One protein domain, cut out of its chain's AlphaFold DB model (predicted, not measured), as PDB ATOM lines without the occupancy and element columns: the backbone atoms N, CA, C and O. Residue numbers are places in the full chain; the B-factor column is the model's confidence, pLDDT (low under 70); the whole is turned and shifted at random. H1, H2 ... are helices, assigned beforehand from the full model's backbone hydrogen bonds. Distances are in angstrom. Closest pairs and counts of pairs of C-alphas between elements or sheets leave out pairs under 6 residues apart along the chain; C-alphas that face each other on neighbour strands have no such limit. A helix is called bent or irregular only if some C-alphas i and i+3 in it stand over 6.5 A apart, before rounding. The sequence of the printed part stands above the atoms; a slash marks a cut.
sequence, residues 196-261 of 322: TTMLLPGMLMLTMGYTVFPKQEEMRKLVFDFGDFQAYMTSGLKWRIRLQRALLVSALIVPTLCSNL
ATOM      1  N   THR A 196       7.057  80.159  53.358       85.00
ATOM      2  CA  THR A 196       7.790  80.681  52.193       85.00
ATOM      3  C   THR A 196       7.778  82.208  52.122       85.00
ATOM      4  O   THR A 196       8.682  82.807  51.544       85.00
ATOM      5  N   THR A 197       6.780  82.856  52.728       87.81
ATOM      6  CA  THR A 197       6.568  84.311  52.641       87.81
ATOM      7  C   THR A 197       7.341  85.107  53.692       87.81
ATOM      8  O   THR A 197       7.371  86.335  53.629       87.81
ATOM      9  N   MET A 198       7.965  84.429  54.665       88.00
ATOM     10  CA  MET A 198       8.637  85.032  55.829       88.00
ATOM     11  C   MET A 198       7.739  85.947  56.690       88.00
ATOM     12  O   MET A 198       8.231  86.646  57.583       88.00
ATOM     13  N   LEU A 199       6.417  85.914  56.492       91.25
ATOM     14  CA  LEU A 199       5.463  86.715  57.254       91.25
ATOM     15  C   LEU A 199       5.328  86.212  58.697       91.25
ATOM     16  O   LEU A 199       5.305  87.018  59.625       91.25
ATOM     17  N   LEU A 200       5.288  84.894  58.914       91.19
ATOM     18  CA  LEU A 200       5.196  84.276  60.241       91.19
ATOM     19  C   LEU A 200       6.437  84.577  61.107       91.19
ATOM     20  O   LEU A 200       6.260  85.096  62.216       91.19
ATOM     21  N   PRO A 201       7.684  84.364  60.633       91.75
ATOM     22  CA  PRO A 201       8.880  84.830  61.337       91.75
ATOM     23  C   PRO A 201       8.870  86.341  61.621       91.75
ATOM     24  O   PRO A 201       9.235  86.757  62.723       91.75
ATOM     25  N   GLY A 202       8.395  87.161  60.676       94.06
ATOM     26  CA  GLY A 202       8.251  88.609  60.858       94.06
ATOM     27  C   GLY A 202       7.250  88.991  61.956       94.06
ATOM     28  O   GLY A 202       7.539  89.827  62.816       94.06
ATOM     29  N   MET A 203       6.087  88.337  62.006       94.44
ATOM     30  CA  MET A 203       5.107  88.530  63.081       94.44
ATOM     31  C   MET A 203       5.643  88.072  64.440       94.44
ATOM     32  O   MET A 203       5.395  88.721  65.463       94.44
ATOM     33  N   LEU A 204       6.406  86.977  64.473       93.19
ATOM     34  CA  LEU A 204       7.065  86.530  65.696       93.19
ATOM     35  C   LEU A 204       8.097  87.557  66.174       93.19
ATOM     36  O   LEU A 204       8.124  87.882  67.358       93.19
ATOM     37  N   MET A 205       8.890  88.123  65.264       94.31
ATOM     38  CA  MET A 205       9.834  89.199  65.570       94.31
ATOM     39  C   MET A 205       9.129  90.408  66.199       94.31
ATOM     40  O   MET A 205       9.567  90.905  67.240       94.31
ATOM     41  N   LEU A 206       8.001  90.848  65.632       94.75
ATOM     42  CA  LEU A 206       7.213  91.954  66.185       94.75
ATOM     43  C   LEU A 206       6.648  91.630  67.572       94.75
ATOM     44  O   LEU A 206       6.781  92.426  68.506       94.75
ATOM     45  N   THR A 207       6.030  90.460  67.732       94.62
ATOM     46  CA  THR A 207       5.404  90.074  69.004       94.62
ATOM     47  C   THR A 207       6.435  89.839  70.103       94.62
ATOM     48  O   THR A 207       6.268  90.350  71.212       94.62
ATOM     49  N   MET A 208       7.536  89.150  69.805       92.81
ATOM     50  CA  MET A 208       8.640  88.934  70.739       92.81
ATOM     51  C   MET A 208       9.333  90.258  71.087       92.81
ATOM     52  O   MET A 208       9.529  90.553  72.269       92.81
ATOM     53  N   GLY A 209       9.597  91.112  70.095       93.75
ATOM     54  CA  GLY A 209      10.131  92.457  70.304       93.75
ATOM     55  C   GLY A 209       9.258  93.283  71.249       93.75
ATOM     56  O   GLY A 209       9.764  93.853  72.217       93.75
ATOM     57  N   TYR A 210       7.935  93.261  71.055       93.44
ATOM     58  CA  TYR A 210       6.989  93.948  71.935       93.44
ATOM     59  C   TYR A 210       7.011  93.413  73.377       93.44
ATOM     60  O   TYR A 210       6.919  94.193  74.325       93.44
ATOM     61  N   THR A 211       7.154  92.096  73.576       91.19
ATOM     62  CA  THR A 211       7.210  91.513  74.933       91.19
ATOM     63  C   THR A 211       8.452  91.935  75.719       91.19
ATOM     64  O   THR A 211       8.368  92.146  76.930       91.19
ATOM     65  N   VAL A 212       9.589  92.082  75.037       90.62
ATOM     66  CA  VAL A 212      10.883  92.446  75.634       90.62
ATOM     67  C   VAL A 212      11.041  93.966  75.782       90.62
ATOM     68  O   VAL A 212      11.844  94.444  76.597       90.62
ATOM     69  N   PHE A 213      10.275  94.742  75.014       91.38
ATOM     70  CA  PHE A 213      10.400  96.190  74.967       91.38
ATOM     71  C   PHE A 213      10.221  96.840  76.358       91.38
ATOM     72  O   PHE A 213       9.244  96.555  77.064       91.38
ATOM     73  N   PRO A 214      11.142  97.729  76.790       89.12
ATOM     74  CA  PRO A 214      11.037  98.405  78.080       89.12
ATOM     75  C   PRO A 214       9.777  99.276  78.143       89.12
ATOM     76  O   PRO A 214       9.695 100.322  77.507       89.12
ATOM     77  N   LYS A 215       8.811  98.875  78.977       86.00
ATOM     78  CA  LYS A 215       7.589  99.660  79.233       86.00
ATOM     79  C   LYS A 215       7.829 100.901  80.103       86.00
ATOM     80  O   LYS A 215       7.009 101.807  80.107       86.00
ATOM     81  N   GLN A 216       8.909 100.921  80.887       85.00
ATOM     82  CA  GLN A 216       9.267 102.068  81.725       85.00
ATOM     83  C   GLN A 216      10.079 103.071  80.907       85.00
ATOM     84  O   GLN A 216      11.100 102.696  80.332       85.00
ATOM     85  N   GLU A 217       9.668 104.337  80.903       86.44
ATOM     86  CA  GLU A 217      10.338 105.386  80.124       86.44
ATOM     87  C   GLU A 217      11.791 105.603  80.552       86.44
ATOM     88  O   GLU A 217      12.667 105.736  79.700       86.44
ATOM     89  N   GLU A 218      12.056 105.547  81.857       85.31
ATOM     90  CA  GLU A 218      13.406 105.646  82.419       85.31
ATOM     91  C   GLU A 218      14.310 104.519  81.906       85.31
ATOM     92  O   GLU A 218      15.422 104.758  81.439       85.31
ATOM     93  N   MET A 219      13.806 103.280  81.898       84.56
ATOM     94  CA  MET A 219      14.556 102.137  81.372       84.56
ATOM     95  C   MET A 219      14.718 102.218  79.852       84.56
ATOM     96  O   MET A 219      15.756 101.825  79.331       84.56
ATOM     97  N   ARG A 220      13.729 102.754  79.129       89.56
ATOM     98  CA  ARG A 220      13.814 102.955  77.678       89.56
ATOM     99  C   ARG A 220      14.941 103.921  77.325       89.56
ATOM    100  O   ARG A 220      15.754 103.586  76.469       89.56
ATOM    101  N   LYS A 221      15.035 105.059  78.021       88.44
ATOM    102  CA  LYS A 221      16.149 106.005  77.858       88.44
ATOM    103  C   LYS A 221      17.483 105.297  78.101       88.44
ATOM    104  O   LYS A 221      18.327 105.304  77.227       88.44
ATOM    105  N   LEU A 222      17.618 104.568  79.209       87.75
ATOM    106  CA  LEU A 222      18.844 103.835  79.562       87.75
ATOM    107  C   LEU A 222      19.242 102.740  78.552       87.75
ATOM    108  O   LEU A 222      20.425 102.487  78.326       87.75
ATOM    109  N   VAL A 223      18.266 102.041  77.973       88.44
ATOM    110  CA  VAL A 223      18.522 100.951  77.023       88.44
ATOM    111  C   VAL A 223      18.972 101.495  75.671       88.44
ATOM    112  O   VAL A 223      19.896 100.917  75.103       88.44
ATOM    113  N   PHE A 224      18.387 102.597  75.197       88.31
ATOM    114  CA  PHE A 224      18.721 103.209  73.904       88.31
ATOM    115  C   PHE A 224      19.751 104.343  73.987       88.31
ATOM    116  O   PHE A 224      20.170 104.858  72.957       88.31
ATOM    117  N   ASP A 225      20.186 104.719  75.186       84.31
ATOM    118  CA  ASP A 225      21.281 105.661  75.372       84.31
ATOM    119  C   ASP A 225      22.625 104.964  75.116       84.31
ATOM    120  O   ASP A 225      23.046 104.059  75.847       84.31
ATOM    121  N   PHE A 226      23.279 105.362  74.030       78.88
ATOM    122  CA  PHE A 226      24.591 104.860  73.630       78.88
ATOM    123  C   PHE A 226      25.748 105.710  74.188       78.88
ATOM    124  O   PHE A 226      26.896 105.441  73.849       78.88
ATOM    125  N   GLY A 227      25.468 106.708  75.037       75.69
ATOM    126  CA  GLY A 227      26.475 107.589  75.631       75.69
ATOM    127  C   GLY A 227      27.191 107.035  76.874       75.69
ATOM    128  O   GLY A 227      26.878 105.967  77.408       75.69
ATOM    129  N   ASP A 228      28.136 107.826  77.394       67.44
ATOM    130  CA  ASP A 228      29.020 107.477  78.522       67.44
ATOM    131  C   ASP A 228      28.351 107.484  79.910       67.44
ATOM    132  O   ASP A 228      28.993 107.197  80.927       67.44
ATOM    133  N   PHE A 229      27.037 107.731  79.999       63.69
ATOM    134  CA  PHE A 229      26.286 107.692  81.263       63.69
ATOM    135  C   PHE A 229      26.427 106.355  82.005       63.69
ATOM    136  O   PHE A 229      26.277 106.284  83.230       63.69
ATOM    137  N   GLN A 230      26.784 105.287  81.289       64.81
ATOM    138  CA  GLN A 230      27.033 103.971  81.860       64.81
ATOM    139  C   GLN A 230      28.226 103.944  82.834       64.81
ATOM    140  O   GLN A 230      28.285 103.045  83.680       64.81
ATOM    141  N   ALA A 231      29.155 104.907  82.780       65.62
ATOM    142  CA  ALA A 231      30.295 104.985  83.695       65.62
ATOM    143  C   ALA A 231      29.849 105.127  85.163       65.62
ATOM    144  O   ALA A 231      30.344 104.398  86.029       65.62
ATOM    145  N   TYR A 232      28.826 105.948  85.425       68.44
ATOM    146  CA  TYR A 232      28.362 106.308  86.773       68.44
ATOM    147  C   TYR A 232      27.301 105.362  87.365       68.44
ATOM    148  O   TYR A 232      26.849 105.550  88.495       68.44
ATOM    149  N   MET A 233      26.896 104.321  86.631       75.56
ATOM    150  CA  MET A 233      25.842 103.401  87.070       75.56
ATOM    151  C   MET A 233      26.353 102.261  87.952       75.56
ATOM    152  O   MET A 233      27.486 101.794  87.836       75.56
ATOM    153  N   THR A 234      25.467 101.730  88.795       79.56
ATOM    154  CA  THR A 234      25.746 100.516  89.575       79.56
ATOM    155  C   THR A 234      25.932  99.301  88.656       79.56
ATOM    156  O   THR A 234      25.215  99.151  87.665       79.56
ATOM    157  N   SER A 235      26.854  98.391  88.989       77.12
ATOM    158  CA  SER A 235      27.155  97.204  88.163       77.12
ATOM    159  C   SER A 235      25.925  96.330  87.886       77.12
ATOM    160  O   SER A 235      25.776  95.798  86.787       77.12
ATOM    161  N   GLY A 236      24.999  96.234  88.847       81.50
ATOM    162  CA  GLY A 236      23.746  95.495  88.675       81.50
ATOM    163  C   GLY A 236      22.816  96.119  87.632       81.50
ATOM    164  O   GLY A 236      22.182  95.394  86.867       81.50
ATOM    165  N   LEU A 237      22.761  97.453  87.553       84.44
ATOM    166  CA  LEU A 237      21.984  98.144  86.526       84.44
ATOM    167  C   LEU A 237      22.623  97.971  85.141       84.44
ATOM    168  O   LEU A 237      21.909  97.692  84.181       84.44
ATOM    169  N   LYS A 238      23.962  98.019  85.045       86.81
ATOM    170  CA  LYS A 238      24.687  97.754  83.786       86.81
ATOM    171  C   LYS A 238      24.372  96.361  83.236       86.81
ATOM    172  O   LYS A 238      24.074  96.232  82.053       86.81
ATOM    173  N   TRP A 239      24.398  95.333  84.092       88.19
ATOM    174  CA  TRP A 239      24.047  93.964  83.696       88.19
ATOM    175  C   TRP A 239      22.606  93.862  83.184       88.19
ATOM    176  O   TRP A 239      22.373  93.258  82.144       88.19
ATOM    177  N   ARG A 240      21.648  94.511  83.858       88.06
ATOM    178  CA  ARG A 240      20.241  94.541  83.421       88.06
ATOM    179  C   ARG A 240      20.066  95.210  82.060       88.06
ATOM    180  O   ARG A 240      19.353  94.672  81.223       88.06
ATOM    181  N   ILE A 241      20.731  96.343  81.828       89.81
ATOM    182  CA  ILE A 241      20.694  97.044  80.536       89.81
ATOM    183  C   ILE A 241      21.294  96.162  79.434       89.81
ATOM    184  O   ILE A 241      20.689  96.010  78.377       89.81
ATOM    185  N   ARG A 242      22.450  95.534  79.689       90.62
ATOM    186  CA  ARG A 242      23.090  94.604  78.740       90.62
ATOM    187  C   ARG A 242      22.191  93.418  78.417       90.62
ATOM    188  O   ARG A 242      22.010  93.111  77.246       90.62
ATOM    189  N   LEU A 243      21.593  92.804  79.437       91.81
ATOM    190  CA  LEU A 243      20.630  91.722  79.264       91.81
ATOM    191  C   LEU A 243      19.436  92.182  78.422       91.81
ATOM    192  O   LEU A 243      19.020  91.469  77.522       91.81
ATOM    193  N   GLN A 244      18.910  93.383  78.664       91.44
ATOM    194  CA  GLN A 244      17.771  93.899  77.912       91.44
ATOM    195  C   GLN A 244      18.108  94.198  76.445       91.44
ATOM    196  O   GLN A 244      17.328  93.847  75.565       91.44
ATOM    197  N   ARG A 245      19.284  94.774  76.163       92.88
ATOM    198  CA  ARG A 245      19.791  94.937  74.790       92.88
ATOM    199  C   ARG A 245      19.971  93.584  74.104       92.88
ATOM    200  O   ARG A 245      19.509  93.410  72.984       92.88
ATOM    201  N   ALA A 246      20.575  92.619  74.797       93.81
ATOM    202  CA  ALA A 246      20.746  91.263  74.286       93.81
ATOM    203  C   ALA A 246      19.398  90.591  73.990       93.81
ATOM    204  O   ALA A 246      19.256  89.964  72.946       93.81
ATOM    205  N   LEU A 247      18.389  90.768  74.849       92.00
ATOM    206  CA  LEU A 247      17.049  90.235  74.612       92.00
ATOM    207  C   LEU A 247      16.372  90.890  73.397       92.00
ATOM    208  O   LEU A 247      15.742  90.186  72.612       92.00
ATOM    209  N   LEU A 248      16.523  92.206  73.199       93.06
ATOM    210  CA  LEU A 248      15.996  92.885  72.009       93.06
ATOM    211  C   LEU A 248      16.657  92.375  70.725       93.06
ATOM    212  O   LEU A 248      15.961  92.083  69.760       93.06
ATOM    213  N   VAL A 249      17.979  92.201  70.733       94.12
ATOM    214  CA  VAL A 249      18.710  91.600  69.609       94.12
ATOM    215  C   VAL A 249      18.264  90.149  69.391       94.12
ATOM    216  O   VAL A 249      18.016  89.740  68.258       94.12
ATOM    217  N   SER A 250      18.070  89.382  70.467       92.25
ATOM    218  CA  SER A 250      17.596  87.996  70.378       92.25
ATOM    219  C   SER A 250      16.203  87.885  69.757       92.25
ATOM    220  O   SER A 250      15.942  86.921  69.048       92.25
ATOM    221  N   ALA A 251      15.332  88.882  69.942       92.31
ATOM    222  CA  ALA A 251      14.011  88.902  69.320       92.31
ATOM    223  C   ALA A 251      14.065  89.038  67.786       92.31
ATOM    224  O   ALA A 251      13.093  88.694  67.121       92.31
ATOM    225  N   LEU A 252      15.187  89.505  67.225       91.88
ATOM    226  CA  LEU A 252      15.431  89.569  65.778       91.88
ATOM    227  C   LEU A 252      16.124  88.296  65.269       91.88
ATOM    228  O   LEU A 252      15.761  87.734  64.238       91.88
ATOM    229  N   ILE A 253      17.127  87.831  66.016       91.94
ATOM    230  CA  ILE A 253      17.959  86.687  65.624       91.94
ATOM    231  C   ILE A 253      17.203  85.359  65.764       91.94
ATOM    232  O   ILE A 253      17.324  84.488  64.912       91.94
ATOM    233  N   VAL A 254      16.406  85.169  66.819       89.25
ATOM    234  CA  VAL A 254      15.732  83.880  67.058       89.25
ATOM    235  C   VAL A 254      14.724  83.544  65.947       89.25
ATOM    236  O   VAL A 254      14.827  82.449  65.398       89.25
ATOM    237  N   PRO A 255      13.798  84.435  65.540       88.69
ATOM    238  CA  PRO A 255      12.854  84.122  64.463       88.69
ATOM    239  C   PRO A 255      13.528  83.882  63.109       88.69
ATOM    240  O   PRO A 255      13.062  83.041  62.347       88.69
ATOM    241  N   THR A 256      14.633  84.577  62.821       87.25
ATOM    242  CA  THR A 256      15.377  84.410  61.561       87.25
ATOM    243  C   THR A 256      16.128  83.081  61.511       87.25
ATOM    244  O   THR A 256      16.061  82.385  60.498       87.25
ATOM    245  N   LEU A 257      16.761  82.668  62.614       86.00
ATOM    246  CA  LEU A 257      17.380  81.342  62.731       86.00
ATOM    247  C   LEU A 257      16.351  80.206  62.659       86.00
ATOM    248  O   LEU A 257      16.639  79.136  62.130       86.00
ATOM    249  N   CYS A 258      15.149  80.441  63.180       84.88
ATOM    250  CA  CYS A 258      14.059  79.473  63.206       84.88
ATOM    251  C   CYS A 258      13.218  79.438  61.916       84.88
ATOM    252  O   CYS A 258      12.222  78.725  61.886       84.88
ATOM    253  N   SER A 259      13.592  80.175  60.864       84.56
ATOM    254  CA  SER A 259      12.820  80.321  59.612       84.56
ATOM    255  C   SER A 259      12.453  79.000  58.921       84.56
ATOM    256  O   SER A 259      11.410  78.925  58.282       84.56
ATOM    257  N   ASN A 260      13.258  77.950  59.103       85.62
ATOM    258  CA  ASN A 260      13.023  76.620  58.529       85.62
ATOM    259  C   ASN A 260      12.086  75.725  59.366       85.62
ATOM    260  O   ASN A 260      11.927  74.548  59.051       85.62
ATOM    261  N   LEU A 261      11.521  76.226  60.469       86.44
ATOM    262  CA  LEU A 261      10.601  75.452  61.306       86.44
ATOM    263  C   LEU A 261       9.175  75.434  60.723       86.44
ATOM    264  O   LEU A 261       8.791  76.379  60.031       86.44
TER     265      LEU A 261
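This is residues 196 to 261 of the 322 residues of the protein "Inner membrane protein COX18" of Colletotrichum higginsianum (strain IMI 349063) (UniProt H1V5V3). The model is a loose rod whose length is made mainly by one long helix, H4, with the shorter H1 side by side with it and running the opposite way. Toward the other end of the rod the short helix H2 crosses H4 steeply, and beyond it lies the very short H3, where residues 231 to 236, of which 235 and 236 belong to H4, stick out. The printed part has 66 residues with four named helices, H1, H2, H3 and H4 in order along the chain, and no named strand: the class is all helix. The radius of gyration of the C-alphas is 14.4 A, and the C-alphas span 48 by 20 by 18 A.

H4, residues 235 to 257, is the longest helix and has a kink of 32 degrees near residue 251. It touches H1, residues 199 to 212, at a shallow tilt of 11 degrees, opposite ways; their closest C-alphas are those of Pro 201 and Pro 255, 5.1 A apart. With residues 241 to 245 alone, H4 touches H2, residues 217 to 224. Their closest C-alphas, those of Val 223 and Ile 241, are 5.7 A apart. These two helices run the same way at a steep tilt of 68 degrees, only just short of about perpendicular. H3, residues 228 to 232, is close to H4 but not clearly touching it, and the closest C-alphas, those of Gln 230 and Lys 238, are 6.9 A apart. H1 is apart from H2 and from H3, and H2 is apart from H3. In H1 and H2 every O i to N i+4 pair is within hydrogen-bond range; in H4 16 of 19 are, and in H3 0 of 1, beside 2 of 2 O i to N i+3 pairs.

H4 measures 31.5 A, from C-alpha 235 at (27.155, 97.204, 88.163) to C-alpha 257 at (17.380, 81.342, 62.731). It is neither bent nor irregular, but only just: C-alphas 252 and 255 are 6.2 A apart. H1 measures 20.0 A and begins with C-alpha 199 at (5.463, 86.715, 57.254). H2 measures 10.7 A. H3 measures 8.4 A and is neither bent nor irregular, but only just, with C-alphas 229 and 232 6.0 A apart.

The two C-alphas farthest apart are those of Thr 196 and Tyr 232, 47.7 A. The first and last printed C-alphas, those of Thr 196 and Leu 261, are 10.9 A apart. The printed part has no cut, and the links H1 to H2, H2 to H3 and H3 to H4 are tight. The mean pLDDT of the printed part is 86.9; residues 228 to 232 are under 70.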